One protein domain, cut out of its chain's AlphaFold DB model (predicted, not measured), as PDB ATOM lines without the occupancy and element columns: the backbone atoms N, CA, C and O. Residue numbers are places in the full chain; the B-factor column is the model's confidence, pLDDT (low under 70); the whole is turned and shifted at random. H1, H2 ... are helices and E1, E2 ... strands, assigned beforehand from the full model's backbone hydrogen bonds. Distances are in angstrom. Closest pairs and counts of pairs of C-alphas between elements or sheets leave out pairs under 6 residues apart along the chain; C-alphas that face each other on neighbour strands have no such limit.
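AT A GLANCE: This is residues 12 to 123 of the 167 residues of an uncharacterized protein of Frankia sp. EI5c (UniProt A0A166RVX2). A small antiparallel sheet of two long strands, E1 and E2, with the short E3 beside one half of E2, has the two long helices H2 and H3 packed on it and on each other at a steep tilt. The short helix H1 crosses the strands, and the loop residues 57 to 62 stick out. The printed part has 112 residues with three named helices and three named strands, in the chain order H1 H2 E1 E2 E3 H3; the sheet's order is E1 E2 E3. The class is mixed, helices and strands, and the whole is compact, with a radius of gyration of the C-alphas of 14.6 A and spans of 42 by 29 by 20 A.

IN THESE COORDINATES: E1, residues 46 to 53, is 23.6 A long from first to last C-alpha and begins at C-alpha 46 (102.730, 177.273, 151.100). E2, residues 66 to 73, is 23.1 A long, and E3 is residues 87 to 90. H2, residues 19 to 39, is 30.8 A long. H3, residues 101 to 120, is 28.4 A long and ends at C-alpha 120 (108.826, 187.910, 159.176). H1, residues 12 to 17, begins at C-alpha 12 (104.258, 154.729, 155.105).

HOW THE PARTS SIT: The strands form a meander, each the antiparallel neighbour of the one before, and E1 with E2 and E2 with E3 are hairpins. Between E1 and E2, N 49 and O 70 are 2.9 A apart, within hydrogen-bond range. Between E2 and E3, N 67 and O 89 are within range at 2.9 A. H1 and H2 are on one face of the sheet, as two layers, helices on one face of a sheet. H2 lies over E1 at a height over the sheet of 8.8 A and runs along the strands, at 26 degrees to E1 on the local plane; their closest C-alphas, those of Gln 33 and Leu 46, are 6.5 A apart. H3 is on the sheet at a height of 8.5 A, over E2 and slantwise to the strands, at 50 degrees to E2 on the local plane; the closest C-alphas, those of Val 71 and Cys 111, are 6.2 A apart. H2 and H3 touch at a steep tilt of 48 degrees, the same way, with the closest C-alphas, those of Ser 28 and Val 105, 4.6 A apart. H1, at a height of 8.3 A, is only just over E2, on which 3 of its 6 C-alphas fall, and runs across the strands, at 88 degrees to E2 on the local plane; the closest C-alphas, those of Leu 16 and Val 67, are 6.3 A apart. H1 and H3 are apart. Every O i to N i+4 pair is within hydrogen-bond range in H1 and H3, and 16 of 17 are in H2.

THE WHOLE: The two C-alphas farthest apart, those of Ala 38 and Pro 58, are 44.9 A apart. The printed part has no cut. The links E1 to E2 and E2 to E3 are long, with 12 and 13 residues. The mean pLDDT of the printed part is 80.5, and residues 54 to 64, 75 to 83 and 90 to 98 are under 70.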
ATOM      1  N   ARG A  12     104.350 154.696 153.645       76.50
ATOM      2  CA  ARG A  12     104.258 154.729 155.105       76.50
ATOM      3  C   ARG A  12     103.583 155.990 155.646       76.50
ATOM      4  O   ARG A  12     102.663 155.878 156.450       76.50
ATOM      5  N   VAL A  13     104.015 157.175 155.207       77.88
ATOM      6  CA  VAL A  13     103.356 158.445 155.567       77.88
ATOM      7  C   VAL A  13     101.890 158.403 155.142       77.88
ATOM      8  O   VAL A  13     101.018 158.826 155.892       77.88
ATOM      9  N   GLU A  14     101.603 157.841 153.967       79.75
ATOM     10  CA  GLU A  14     100.228 157.688 153.486       79.75
ATOM     11  C   GLU A  14      99.403 156.712 154.335       79.75
ATOM     12  O   GLU A  14      98.221 156.973 154.574       79.75
ATOM     13  N   ALA A  15     100.012 155.628 154.824       80.44
ATOM     14  CA  ALA A  15      99.355 154.673 155.712       80.44
ATOM     15  C   ALA A  15      99.030 155.267 157.092       80.44
ATOM     16  O   ALA A  15      97.938 155.029 157.597       80.44
ATOM     17  N   LEU A  16      99.949 156.044 157.681       80.31
ATOM     18  CA  LEU A  16      99.756 156.677 158.994       80.31
ATOM     19  C   LEU A  16      98.797 157.867 158.939       80.31
ATOM     20  O   LEU A  16      97.984 158.047 159.836       80.31
ATOM     21  N   LEU A  17      98.881 158.682 157.885       82.00
ATOM     22  CA  LEU A  17      98.028 159.859 157.738       82.00
ATOM     23  C   LEU A  17      96.589 159.479 157.366       82.00
ATOM     24  O   LEU A  17      95.643 160.159 157.751       82.00
ATOM     25  N   GLY A  18      96.423 158.411 156.583       84.88
ATOM     26  CA  GLY A  18      95.154 158.069 155.959       84.88
ATOM     27  C   GLY A  18      94.838 158.962 154.750       84.88
ATOM     28  O   GLY A  18      95.182 160.145 154.678       84.88
ATOM     29  N   SER A  19      94.162 158.385 153.753       84.31
ATOM     30  CA  SER A  19      93.872 159.085 152.491       84.31
ATOM     31  C   SER A  19      92.934 160.285 152.664       84.31
ATOM     32  O   SER A  19      93.093 161.286 151.969       84.31
ATOM     33  N   GLU A  20      91.967 160.200 153.577       88.44
ATOM     34  CA  GLU A  20      91.000 161.275 153.822       88.44
ATOM     35  C   GLU A  20      91.656 162.489 154.489       88.44
ATOM     36  O   GLU A  20      91.598 163.588 153.940       88.44
ATOM     37  N   THR A  21      92.380 162.284 155.592       88.62
ATOM     38  CA  THR A  21      93.129 163.342 156.288       88.62
ATOM     39  C   THR A  21      94.119 164.036 155.360       88.62
ATOM     40  O   THR A  21      94.212 165.264 155.351       88.62
ATOM     41  N   LYS A  22      94.823 163.272 154.511       89.25
ATOM     42  CA  LYS A  22      95.711 163.840 153.490       89.25
ATOM     43  C   LYS A  22      94.958 164.802 152.569       89.25
ATOM     44  O   LYS A  22      95.409 165.926 152.354       89.25
ATOM     45  N   ILE A  23      93.791 164.392 152.066       92.06
ATOM     46  CA  ILE A  23      92.945 165.232 151.209       92.06
ATOM     47  C   ILE A  23      92.470 166.482 151.961       92.06
ATOM     48  O   ILE A  23      92.461 167.569 151.378       92.06
ATOM     49  N   TYR A  24      92.089 166.355 153.233       94.62
ATOM     50  CA  TYR A  24      91.673 167.488 154.062       94.62
ATOM     51  C   TYR A  24      92.798 168.495 154.252       94.62
ATOM     52  O   TYR A  24      92.591 169.679 153.983       94.62
ATOM     53  N   LEU A  25      94.001 168.052 154.610       93.75
ATOM     54  CA  LEU A  25      95.152 168.937 154.789       93.75
ATOM     55  C   LEU A  25      95.559 169.621 153.480       93.75
ATOM     56  O   LEU A  25      95.784 170.831 153.459       93.75
ATOM     57  N   GLU A  26      95.605 168.888 152.364       94.44
ATOM     58  CA  GLU A  26      95.939 169.465 151.057       94.44
ATOM     59  C   GLU A  26      94.912 170.526 150.637       94.44
ATOM     60  O   GLU A  26      95.283 171.622 150.214       94.44
ATOM     61  N   ARG A  27      93.612 170.243 150.791       97.44
ATOM     62  CA  ARG A  27      92.543 171.209 150.491       97.44
ATOM     63  C   ARG A  27      92.578 172.418 151.420       97.44
ATOM     64  O   ARG A  27      92.388 173.537 150.948       97.44
ATOM     65  N   SER A  28      92.862 172.199 152.698       97.56
ATOM     66  CA  SER A  28      93.023 173.255 153.699       97.56
ATOM     67  C   SER A  28      94.167 174.194 153.333       97.56
ATOM     68  O   SER A  28      93.993 175.411 153.343       97.56
ATOM     69  N   LEU A  29      95.299 173.643 152.882       96.62
ATOM     70  CA  LEU A  29      96.425 174.428 152.380       96.62
ATOM     71  C   LEU A  29      96.008 175.329 151.213       96.62
ATOM     72  O   LEU A  29      96.367 176.502 151.188       96.62
ATOM     73  N   PHE A  30      95.216 174.820 150.263       97.81
ATOM     74  CA  PHE A  30      94.709 175.639 149.156       97.81
ATOM     75  C   PHE A  30      93.760 176.752 149.613       97.81
ATOM     76  O   PHE A  30      93.750 177.821 149.004       97.81
ATOM     77  N   ILE A  31      92.952 176.515 150.647       98.25
ATOM     78  CA  ILE A  31      92.045 177.520 151.216       98.25
ATOM     79  C   ILE A  31      92.861 178.642 151.860       98.25
ATOM     80  O   ILE A  31      92.671 179.804 151.508       98.25
ATOM     81  N   VAL A  32      93.817 178.301 152.723       97.50
ATOM     82  CA  VAL A  32      94.671 179.277 153.417       97.50
ATOM     83  C   VAL A  32      95.625 179.987 152.448       97.50
ATOM     84  O   VAL A  32      95.861 181.186 152.583       97.50
ATOM     85  N   GLN A  33      96.097 179.306 151.397       97.25
ATOM     86  CA  GLN A  33      96.885 179.935 150.331       97.25
ATOM     87  C   GLN A  33      96.132 181.093 149.668       97.25
ATOM     88  O   GLN A  33      96.755 182.099 149.355       97.25
ATOM     89  N   ARG A  34      94.808 181.003 149.476       97.62
ATOM     90  CA  ARG A  34      94.031 182.113 148.889       97.62
ATOM     91  C   ARG A  34      94.064 183.361 149.762       97.62
ATOM     92  O   ARG A  34      94.134 184.469 149.237       97.62
ATOM     93  N   ASP A  35      94.018 183.180 151.077       97.25
ATOM     94  CA  ASP A  35      94.115 184.280 152.033       97.25
ATOM     95  C   ASP A  35      95.518 184.896 152.026       97.25
ATOM     96  O   ASP A  35      95.644 186.123 152.006       97.25
ATOM     97  N   ILE A  36      96.561 184.062 151.955       95.69
ATOM     98  CA  ILE A  36      97.945 184.511 151.760       95.69
ATOM     99  C   ILE A  36      98.098 185.290 150.457       95.69
ATOM    100  O   ILE A  36      98.606 186.405 150.478       95.69
ATOM    101  N   ASP A  37      97.613 184.763 149.337       95.81
ATOM    102  CA  ASP A  37      97.723 185.423 148.034       95.81
ATOM    103  C   ASP A  37      97.028 186.794 148.033       95.81
ATOM    104  O   ASP A  37      97.487 187.729 147.376       95.81
ATOM    105  N   ALA A  38      95.935 186.924 148.788       94.44
ATOM    106  CA  ALA A  38      95.164 188.155 148.891       94.44
ATOM    107  C   ALA A  38      95.795 189.214 149.810       94.44
ATOM    108  O   ALA A  38      95.635 190.405 149.553       94.44
ATOM    109  N   THR A  39      96.467 188.800 150.888       93.25
ATOM    110  CA  THR A  39      96.858 189.714 151.984       93.25
ATOM    111  C   THR A  39      98.360 189.767 152.254       93.25
ATOM    112  O   THR A  39      98.855 190.775 152.751       93.25
ATOM    113  N   LEU A  40      99.105 188.724 151.886       92.81
ATOM    114  CA  LEU A  40     100.547 188.610 152.085       92.81
ATOM    115  C   LEU A  40     101.238 187.856 150.925       92.81
ATOM    116  O   LEU A  40     101.935 186.862 151.152       92.81
ATOM    117  N   PRO A  41     101.095 188.310 149.663       91.94
ATOM    118  CA  PRO A  41     101.598 187.581 148.494       91.94
ATOM    119  C   PRO A  41     103.122 187.379 148.498       91.94
ATOM    120  O   PRO A  41     103.632 186.459 147.858       91.94
ATOM    121  N   GLN A  42     103.872 188.207 149.232       89.62
ATOM    122  CA  GLN A  42     105.320 188.070 149.385       89.62
ATOM    123  C   GLN A  42     105.754 186.841 150.197       89.62
ATOM    124  O   GLN A  42     106.929 186.484 150.122       89.62
ATOM    125  N   LEU A  43     104.847 186.200 150.953       89.25
ATOM    126  CA  LEU A  43     105.143 184.928 151.623       89.25
ATOM    127  C   LEU A  43     105.431 183.824 150.595       89.25
ATOM    128  O   LEU A  43     106.261 182.950 150.827       89.25
ATOM    129  N   GLY A  44     104.772 183.885 149.436       90.12
ATOM    130  CA  GLY A  44     104.886 182.885 148.387       90.12
ATOM    131  C   GLY A  44     104.026 181.647 148.639       90.12
ATOM    132  O   GLY A  44     103.005 181.681 149.327       90.12
ATOM    133  N   ARG A  45     104.416 180.538 148.005       92.62
ATOM    134  CA  ARG A  45     103.624 179.306 147.996       92.62
ATOM    135  C   ARG A  45     103.864 178.482 149.262       92.62
ATOM    136  O   ARG A  45     104.987 178.029 149.494       92.62
ATOM    137  N   LEU A  46     102.792 178.222 149.999       92.94
ATOM    138  CA  LEU A  46     102.730 177.273 151.100       92.94
ATOM    139  C   LEU A  46     102.853 175.830 150.595       92.94
ATOM    140  O   LEU A  46     102.450 175.487 149.477       92.94
ATOM    141  N   GLN A  47     103.406 174.965 151.436       91.81
ATOM    142  CA  GLN A  47     103.542 173.530 151.211       91.81
ATOM    143  C   GLN A  47     103.321 172.776 152.521       91.81
ATOM    144  O   GLN A  47     103.632 173.290 153.592       91.81
ATOM    145  N   LEU A  48     102.834 171.539 152.421       90.00
ATOM    146  CA  LEU A  48     102.867 170.598 153.536       90.00
ATOM    147  C   LEU A  48     104.218 169.883 153.564       90.00
ATOM    148  O   LEU A  48     104.790 169.549 152.520       90.00
ATOM    149  N   ARG A  49     104.716 169.650 154.772       87.50
ATOM    150  CA  ARG A  49     105.902 168.847 155.060       87.50
ATOM    151  C   ARG A  49     105.573 167.876 156.178       87.50
ATOM    152  O   ARG A  49     104.732 168.186 157.009       87.50
ATOM    153  N   TRP A  50     106.222 166.723 156.212       85.56
ATOM    154  CA  TRP A  50     105.938 165.713 157.227       85.56
ATOM    155  C   TRP A  50     107.202 165.053 157.744       85.56
ATOM    156  O   TRP A  50     108.199 164.908 157.028       85.56
ATOM    157  N   ILE A  51     107.111 164.656 159.005       81.00
ATOM    158  CA  ILE A  51     108.093 163.856 159.718       81.00
ATOM    159  C   ILE A  51     107.354 162.605 160.172       81.00
ATOM    160  O   ILE A  51     106.282 162.708 160.771       81.00
ATOM    161  N   SER A  52     107.914 161.438 159.879       77.62
ATOM    162  CA  SER A  52     107.498 160.190 160.505       77.62
ATOM    163  C   SER A  52     108.691 159.588 161.241       77.62
ATOM    164  O   SER A  52     109.834 159.842 160.871       77.62
ATOM    165  N   SER A  53     108.447 158.850 162.322       72.44
ATOM    166  CA  SER A  53     109.507 158.135 163.044       72.44
ATOM    167  C   SER A  53     109.139 156.671 163.178       72.44
ATOM    168  O   SER A  53     108.007 156.341 163.537       72.44
ATOM    169  N   ASP A  54     110.054 155.789 162.773       62.28
ATOM    170  CA  ASP A  54     110.002 154.371 163.130       62.28
ATOM    171  C   ASP A  54     110.529 154.208 164.556       62.28
ATOM    172  O   ASP A  54     111.398 154.944 165.009       62.28
ATOM    173  N   MET A  55     109.977 153.217 165.235       58.56
ATOM    174  CA  MET A  55     110.153 152.843 166.636       58.56
ATOM    175  C   MET A  55     111.571 152.367 167.035       58.56
ATOM    176  O   MET A  55     111.721 151.373 167.734       58.56
ATOM    177  N   ASP A  56     112.616 153.074 166.605       51.84
ATOM    178  CA  ASP A  56     114.023 152.815 166.942       51.84
ATOM    179  C   ASP A  56     114.781 154.114 167.313       51.84
ATOM    180  O   ASP A  56     116.011 154.157 167.245       51.84
ATOM    181  N   ASP A  57     114.076 155.188 167.696       55.69
ATOM    182  CA  ASP A  57     114.710 156.365 168.305       55.69
ATOM    183  C   ASP A  57     114.748 156.196 169.839       55.69
ATOM    184  O   ASP A  57     113.705 156.291 170.490       55.69
ATOM    185  N   PRO A  58     115.923 155.923 170.439       55.62
ATOM    186  CA  PRO A  58     116.042 155.690 171.877       55.62
ATOM    187  C   PRO A  58     115.752 156.935 172.732       55.62
ATOM    188  O   PRO A  58     115.663 156.799 173.953       55.62
ATOM    189  N   ASP A  59     115.626 158.121 172.125       59.53
ATOM    190  CA  ASP A  59     115.418 159.391 172.823       59.53
ATOM    191  C   ASP A  59     113.930 159.816 172.901       59.53
ATOM    192  O   ASP A  59     113.621 160.838 173.523       59.53
ATOM    193  N   ILE A  60     112.990 159.049 172.321       57.59
ATOM    194  CA  ILE A  60     111.543 159.344 172.343       57.59
ATOM    195  C   ILE A  60     110.790 158.297 173.186       57.59
ATOM    196  O   ILE A  60     110.709 157.128 172.821       57.59
ATOM    197  N   GLU A  61     110.196 158.713 174.313       52.56
ATOM    198  CA  GLU A  61     109.298 157.860 175.110       52.56
ATOM    199  C   GLU A  61     107.941 157.678 174.398       52.56
ATOM    200  O   GLU A  61     107.122 158.599 174.343       52.56
ATOM    201  N   GLY A  62     107.685 156.474 173.883       56.16
ATOM    202  CA  GLY A  62     106.390 156.058 173.337       56.16
ATOM    203  C   GLY A  62     106.546 154.967 172.283       56.16
ATOM    204  O   GLY A  62     107.367 155.114 171.389       56.16
ATOM    205  N   ASP A  63     105.753 153.893 172.384       60.09
ATOM    206  CA  ASP A  63     105.986 152.656 171.626       60.09
ATOM    207  C   ASP A  63     105.339 152.607 170.217       60.09
ATOM    208  O   ASP A  63     105.225 151.537 169.611       60.09
ATOM    209  N   GLU A  64     104.904 153.749 169.674       69.94
ATOM    210  CA  GLU A  64     104.020 153.775 168.502       69.94
ATOM    211  C   GLU A  64     104.492 154.669 167.349       69.94
ATOM    212  O   GLU A  64     104.919 155.807 167.573       69.94
ATOM    213  N   PRO A  65     104.375 154.198 166.088       76.31
ATOM    214  CA  PRO A  65     104.677 155.013 164.923       76.31
ATOM    215  C   PRO A  65     103.729 156.211 164.831       76.31
ATOM    216  O   PRO A  65     102.513 156.088 164.991       76.31
ATOM    217  N   TYR A  66     104.293 157.369 164.495       79.31
ATOM    218  CA  TYR A  66     103.550 158.616 164.362       79.31
ATOM    219  C   TYR A  66     103.906 159.366 163.080       79.31
ATOM    220  O   TYR A  66     104.976 159.177 162.492       79.31
ATOM    221  N   VAL A  67     103.005 160.258 162.673       84.75
ATOM    222  CA  VAL A  67     103.232 161.245 161.616       84.75
ATOM    223  C   VAL A  67     102.877 162.639 162.122       84.75
ATOM    224  O   VAL A  67     101.803 162.859 162.678       84.75
ATOM    225  N   LEU A  68     103.787 163.588 161.913       85.81
ATOM    226  CA  LEU A  68     103.560 165.013 162.140       85.81
ATOM    227  C   LEU A  68     103.562 165.728 160.797       85.81
ATOM    228  O   LEU A  68     104.473 165.528 159.993       85.81
ATOM    229  N   VAL A  69     102.566 166.578 160.559       87.81
ATOM    230  CA  VAL A  69     102.460 167.393 159.343       87.81
ATOM    231  C   VAL A  69     102.591 168.867 159.705       87.81
ATOM    232  O   VAL A  69     101.902 169.353 160.592       87.81
ATOM    233  N   TYR A  70     103.440 169.594 158.990       89.12
ATOM    234  CA  TYR A  70     103.745 171.009 159.188       89.12
ATOM    235  C   TYR A  70     103.440 171.825 157.931       89.12
ATOM    236  O   TYR A  70     103.482 171.309 156.809       89.12
ATOM    237  N   VAL A  71     103.197 173.125 158.115       90.75
ATOM    238  CA  VAL A  71     103.121 174.111 157.026       90.75
ATOM    239  C   VAL A  71     104.492 174.767 156.839       90.75
ATOM    240  O   VAL A  71     105.147 175.149 157.808       90.75
ATOM    241  N   ALA A  72     104.935 174.899 155.588       89.12
ATOM    242  CA  ALA A  72     106.226 175.479 155.218       89.12
ATOM    243  C   ALA A  72     106.127 176.373 153.970       89.12
ATOM    244  O   ALA A  72     105.171 176.275 153.197       89.12
ATOM    245  N   VAL A  73     107.146 177.210 153.731       87.00
ATOM    246  CA  VAL A  73     107.268 178.035 152.510       87.00
ATOM    247  C   VAL A  73     108.147 177.343 151.462       87.00
ATOM    248  O   VAL A  73     109.238 176.862 151.760       87.00
ATOM    249  N   GLY A  74     107.705 177.318 150.201       74.75
ATOM    250  CA  GLY A  74     108.373 176.574 149.125       74.75
ATOM    251  C   GLY A  74     109.678 177.166 148.565       74.75
ATOM    252  O   GLY A  74     110.322 176.501 147.756       74.75
ATOM    253  N   THR A  75     110.069 178.395 148.924       62.59
ATOM    254  CA  THR A  75     111.132 179.157 148.229       62.59
ATOM    255  C   THR A  75     112.425 179.377 149.019       62.59
ATOM    256  O   THR A  75     113.422 179.774 148.418       62.59
ATOM    257  N   SER A  76     112.462 179.086 150.321       52.22
ATOM    258  CA  SER A  76     113.643 179.336 151.162       52.22
ATOM    259  C   SER A  76     113.860 178.156 152.098       52.22
ATOM    260  O   SER A  76     113.061 177.966 153.007       52.22
ATOM    261  N   GLY A  77     114.908 177.363 151.831       56.03
ATOM    262  CA  GLY A  77     115.453 176.321 152.714       56.03
ATOM    263  C   GLY A  77     114.472 175.751 153.735       56.03
ATOM    264  O   GLY A  77     114.595 176.075 154.902       56.03
ATOM    265  N   SER A  78     113.490 174.965 153.279       59.44
ATOM    266  CA  SER A  78     112.583 174.116 154.074       59.44
ATOM    267  C   SER A  78     112.140 174.646 155.453       59.44
ATOM    268  O   SER A  78     111.986 173.836 156.365       59.44
ATOM    269  N   TYR A  79     111.935 175.956 155.637       58.03
ATOM    270  CA  TYR A  79     111.528 176.471 156.944       58.03
ATOM    271  C   TYR A  79     110.066 176.103 157.200       58.03
ATOM    272  O   TYR A  79     109.156 176.576 156.510       58.03
ATOM    273  N   CYS A  80     109.867 175.229 158.173       62.19
ATOM    274  CA  CYS A  80     108.610 175.030 158.870       62.19
ATOM    275  C   CYS A  80     108.611 175.907 160.121       62.19
ATOM    276  O   CYS A  80     109.679 176.188 160.666       62.19
ATOM    277  N   GLY A  81     107.429 176.288 160.601       59.03
ATOM    278  CA  GLY A  81     107.342 176.876 161.931       59.03
ATOM    279  C   GLY A  81     107.970 175.943 162.980       59.03
ATOM    280  O   GLY A  81     107.843 174.723 162.857       59.03
ATOM    281  N   ALA A  82     108.646 176.484 163.992       58.44
ATOM    282  CA  ALA A  82     109.088 175.729 165.168       58.44
ATOM    283  C   ALA A  82     107.919 175.402 166.122       58.44
ATOM    284  O   ALA A  82     108.109 174.688 167.107       58.44
ATOM    285  N   GLY A  83     106.738 175.960 165.843       62.66
ATOM    286  CA  GLY A  83     105.495 175.773 166.580       62.66
ATOM    287  C   GLY A  83     104.726 174.485 166.258       62.66
ATOM    288  O   GLY A  83     105.293 173.403 166.094       62.66
ATOM    289  N   ASN A  84     103.400 174.601 166.244       76.38
ATOM    290  CA  ASN A  84     102.477 173.469 166.216       76.38
ATOM    291  C   ASN A  84     102.484 172.732 164.865       76.38
ATOM    292  O   ASN A  84     102.654 173.322 163.798       76.38
ATOM    293  N   SER A  85     102.260 171.415 164.903       78.56
ATOM    294  CA  SER A  85     101.963 170.631 163.702       78.56
ATOM    295  C   SER A  85     100.508 170.841 163.282       78.56
ATOM    296  O   SER A  85      99.611 170.765 164.119       78.56
ATOM    297  N   ALA A  86     100.261 170.992 161.981       78.19
ATOM    298  CA  ALA A  86      98.919 171.037 161.405       78.19
ATOM    299  C   ALA A  86      98.141 169.727 161.628       78.19
ATOM    300  O   ALA A  86      96.911 169.724 161.640       78.19
ATOM    301  N   TYR A  87      98.854 168.616 161.799       82.19
ATOM    302  CA  TYR A  87      98.287 167.331 162.178       82.19
ATOM    303  C   TYR A  87      99.322 166.499 162.931       82.19
ATOM    304  O   TYR A  87     100.500 166.500 162.562       82.19
ATOM    305  N   ALA A  88      98.858 165.761 163.933       78.56
ATOM    306  CA  ALA A  88      99.596 164.701 164.596       78.56
ATOM    307  C   ALA A  88      98.694 163.465 164.641       78.56
ATOM    308  O   ALA A  88      97.562 163.569 165.108       78.56
ATOM    309  N   GLY A  89      99.181 162.334 164.136       72.06
ATOM    310  CA  GLY A  89      98.454 161.066 164.165       72.06
ATOM    311  C   GLY A  89      99.352 159.910 164.579       72.06
ATOM    312  O   GLY A  89     100.551 159.911 164.272       72.06
ATOM    313  N   ARG A  90      98.762 158.940 165.277       69.31
ATOM    314  CA  ARG A  90      99.378 157.707 165.784       69.31
ATOM    315  C   ARG A  90      98.604 156.477 165.313       69.31
ATOM    316  O   ARG A  90      97.453 156.564 164.888       69.31
ATOM    317  N   SER A  91      99.250 155.313 165.358       58.69
ATOM    318  CA  SER A  91      98.644 154.049 164.920       58.69
ATOM    319  C   SER A  91      97.478 153.552 165.781       58.69
ATOM    320  O   SER A  91      96.640 152.813 165.257       58.69
ATOM    321  N   ASP A  92      97.412 153.921 167.061       57.69
ATOM    322  CA  ASP A  92      96.377 153.504 168.015       57.69
ATOM    323  C   ASP A  92      95.259 154.526 168.243       57.69
ATOM    324  O   ASP A  92      94.404 154.271 169.094       57.69
ATOM    325  N   ASP A  93      95.202 155.618 167.468       57.03
ATOM    326  CA  ASP A  93      94.201 156.696 167.577       57.03
ATOM    327  C   ASP A  93      92.768 156.243 167.177       57.03
ATOM    328  O   ASP A  93      92.045 156.919 166.448       57.03
ATOM    329  N   GLN A  94      92.309 155.086 167.664       49.38
ATOM    330  CA  GLN A  94      90.952 154.557 167.500       49.38
ATOM    331  C   GLN A  94      89.884 155.394 168.226       49.38
ATOM    332  O   GLN A  94      88.699 155.191 167.965       49.38
ATOM    333  N   GLU A  95      90.278 156.326 169.104       44.44
ATOM    334  CA  GLU A  95      89.371 157.217 169.850       44.44
ATOM    335  C   GLU A  95      89.577 158.718 169.582       44.44
ATOM    336  O   GLU A  95      88.854 159.534 170.157       44.44
ATOM    337  N   ALA A  96      90.509 159.119 168.710       51.38
ATOM    338  CA  ALA A  96      90.544 160.509 168.271       51.38
ATOM    339  C   ALA A  96      89.307 160.748 167.394       51.38
ATOM    340  O   ALA A  96      89.167 160.103 166.353       51.38
ATOM    341  N   ASP A  97      88.399 161.636 167.823       54.81
ATOM    342  CA  ASP A  97      87.334 162.164 166.964       54.81
ATOM    343  C   ASP A  97      87.958 162.449 165.596       54.81
ATOM    344  O   ASP A  97      88.926 163.208 165.504       54.81
ATOM    345  N   SER A  98      87.489 161.749 164.558       62.88
ATOM    346  CA  SER A  98      88.101 161.811 163.233       62.88
ATOM    347  C   SER A  98      88.175 163.276 162.821       62.88
ATOM    348  O   SER A  98      87.122 163.892 162.638       62.88
ATOM    349  N   ALA A  99      89.391 163.824 162.733       73.38
ATOM    350  CA  ALA A  99      89.600 165.246 162.494       73.38
ATOM    351  C   ALA A  99      88.750 165.691 161.301       73.38
ATOM    352  O   ALA A  99      88.876 165.147 160.195       73.38
ATOM    353  N   THR A 100      87.842 166.636 161.538       89.50
ATOM    354  CA  THR A 100      86.933 167.092 160.490       89.50
ATOM    355  C   THR A 100      87.700 167.912 159.457       89.50
ATOM    356  O   THR A 100      88.853 168.319 159.656       89.50
ATOM    357  N   PHE A 101      87.071 168.169 158.313       93.00
ATOM    358  CA  PHE A 101      87.695 169.022 157.311       93.00
ATOM    359  C   PHE A 101      87.885 170.452 157.843       93.00
ATOM    360  O   PHE A 101      88.906 171.084 157.583       93.00
ATOM    361  N   GLU A 102      86.932 170.938 158.629       93.69
ATOM    362  CA  GLU A 102      86.929 172.242 159.279       93.69
ATOM    363  C   GLU A 102      88.065 172.364 160.308       93.69
ATOM    364  O   GLU A 102      88.753 173.391 160.338       93.69
ATOM    365  N   ASP A 103      88.331 171.302 161.075       90.69
ATOM    366  CA  ASP A 103      89.475 171.233 161.995       90.69
ATOM    367  C   ASP A 103      90.803 171.320 161.238       90.69
ATOM    368  O   ASP A 103      91.697 172.075 161.629       90.69
ATOM    369  N   ALA A 104      90.924 170.611 160.109       93.12
ATOM    370  CA  ALA A 104      92.112 170.683 159.261       93.12
ATOM    371  C   ALA A 104      92.328 172.101 158.703       93.12
ATOM    372  O   ALA A 104      93.463 172.586 158.675       93.12
ATOM    373  N   VAL A 105      91.253 172.798 158.309       96.19
ATOM    374  CA  VAL A 105      91.328 174.193 157.848       96.19
ATOM    375  C   VAL A 105      91.809 175.108 158.971       96.19
ATOM    376  O   VAL A 105      92.728 175.897 158.749       96.19
ATOM    377  N   SER A 106      91.230 174.988 160.168       93.75
ATOM    378  CA  SER A 106      91.627 175.788 161.331       93.75
ATOM    379  C   SER A 106      93.086 175.543 161.717       93.75
ATOM    380  O   SER A 106      93.853 176.488 161.894       93.75
ATOM    381  N   SER A 107      93.500 174.279 161.776       92.81
ATOM    382  CA  SER A 107      94.860 173.897 162.153       92.81
ATOM    383  C   SER A 107      95.905 174.423 161.161       92.81
ATOM    384  O   SER A 107      96.894 175.049 161.552       92.81
ATOM    385  N   VAL A 108      95.661 174.273 159.851       94.75
ATOM    386  CA  VAL A 108      96.547 174.822 158.808       94.75
ATOM    387  C   VAL A 108      96.589 176.351 158.861       94.75
ATOM    388  O   VAL A 108      97.661 176.938 158.684       94.75
ATOM    389  N   ALA A 109      95.455 177.008 159.119       95.31
ATOM    390  CA  ALA A 109      95.392 178.458 159.258       95.31
ATOM    391  C   ALA A 109      96.253 178.939 160.435       95.31
ATOM    392  O   ALA A 109      97.110 179.800 160.234       95.31
ATOM    393  N   GLN A 110      96.114 178.324 161.613       92.38
ATOM    394  CA  GLN A 110      96.902 178.647 162.804       92.38
ATOM    395  C   GLN A 110      98.403 178.436 162.574       92.38
ATOM    396  O   GLN A 110      99.201 179.343 162.813       92.38
ATOM    397  N   CYS A 111      98.788 177.280 162.023       92.81
ATOM    398  CA  CYS A 111     100.185 176.984 161.693       92.81
ATOM    399  C   CYS A 111     100.766 178.006 160.706       92.81
ATOM    400  O   CYS A 111     101.947 178.342 160.765       92.81
ATOM    401  N   THR A 112      99.938 178.537 159.801       93.31
ATOM    402  CA  THR A 112     100.360 179.589 158.871       93.31
ATOM    403  C   THR A 112     100.571 180.928 159.588       93.31
ATOM    404  O   THR A 112     101.529 181.629 159.263       93.31
ATOM    405  N   GLN A 113      99.752 181.283 160.589       92.50
ATOM    406  CA  GLN A 113      99.991 182.481 161.413       92.50
ATOM    407  C   GLN A 113     101.328 182.392 162.161       92.50
ATOM    408  O   GLN A 113     102.103 183.351 162.156       92.50
ATOM    409  N   GLU A 114     101.620 181.231 162.756       90.12
ATOM    410  CA  GLU A 114     102.888 180.962 163.449       90.12
ATOM    411  C   GLU A 114     104.077 181.047 162.482       90.12
ATOM    412  O   GLU A 114     105.043 181.766 162.743       90.12
ATOM    413  N   LEU A 115     103.968 180.415 161.311       90.06
ATOM    414  CA  LEU A 115     104.986 180.467 160.260       90.06
ATOM    415  C   LEU A 115     105.301 181.905 159.819       90.06
ATOM    416  O   LEU A 115     106.469 182.265 159.661       90.06
ATOM    417  N   VAL A 116     104.277 182.742 159.620       90.56
ATOM    418  CA  VAL A 116     104.470 184.150 159.238       90.56
ATOM    419  C   VAL A 116     105.148 184.941 160.356       90.56
ATOM    420  O   VAL A 116     106.064 185.723 160.074       90.56
ATOM    421  N   MET A 117     104.733 184.727 161.607       89.19
ATOM    422  CA  MET A 117     105.355 185.356 162.771       89.19
ATOM    423  C   MET A 117     106.838 185.021 162.858       89.19
ATOM    424  O   MET A 117     107.659 185.914 163.035       89.19
ATOM    425  N   GLU A 118     107.206 183.759 162.695       87.50
ATOM    426  CA  GLU A 118     108.598 183.350 162.836       87.50
ATOM    427  C   GLU A 118     109.487 183.836 161.684       87.50
ATOM    428  O   GLU A 118     110.605 184.293 161.917       87.50
ATOM    429  N   LEU A 119     108.990 183.792 160.443       86.81
ATOM    430  CA  LEU A 119     109.770 184.194 159.271       86.81
ATOM    431  C   LEU A 119     109.928 185.710 159.133       86.81
ATOM    432  O   LEU A 119     110.979 186.185 158.699       86.81
ATOM    433  N   TYR A 120     108.883 186.473 159.458       86.94
ATOM    434  CA  TYR A 120     108.826 187.910 159.176       86.94
ATOM    435  C   TYR A 120     108.709 188.779 160.430       86.94
ATOM    436  O   TYR A 120     108.696 190.002 160.305       86.94
ATOM    437  N   LEU A 121     108.634 188.183 161.627       87.19
ATOM    438  CA  LEU A 121     108.402 188.888 162.896       87.19
ATOM    439  C   LEU A 121     107.166 189.799 162.837       87.19
ATOM    440  O   LEU A 121     107.151 190.895 163.403       87.19
ATOM    441  N   GLN A 122     106.133 189.344 162.123       86.75
ATOM    442  CA  GLN A 122     104.896 190.083 161.890       86.75
ATOM    443  C   GLN A 122     103.674 189.204 162.154       86.75
ATOM    444  O   GLN A 122     103.700 187.991 161.979       86.75
ATOM    445  N   THR A 123     102.572 189.830 162.546       88.62
ATOM    446  CA  THR A 123     101.293 189.142 162.721       88.62
ATOM    447  C   THR A 123     100.566 189.019 161.392       88.62
ATOM    448  O   THR A 123     100.585 189.957 160.602       88.62
TER     449      THR A 123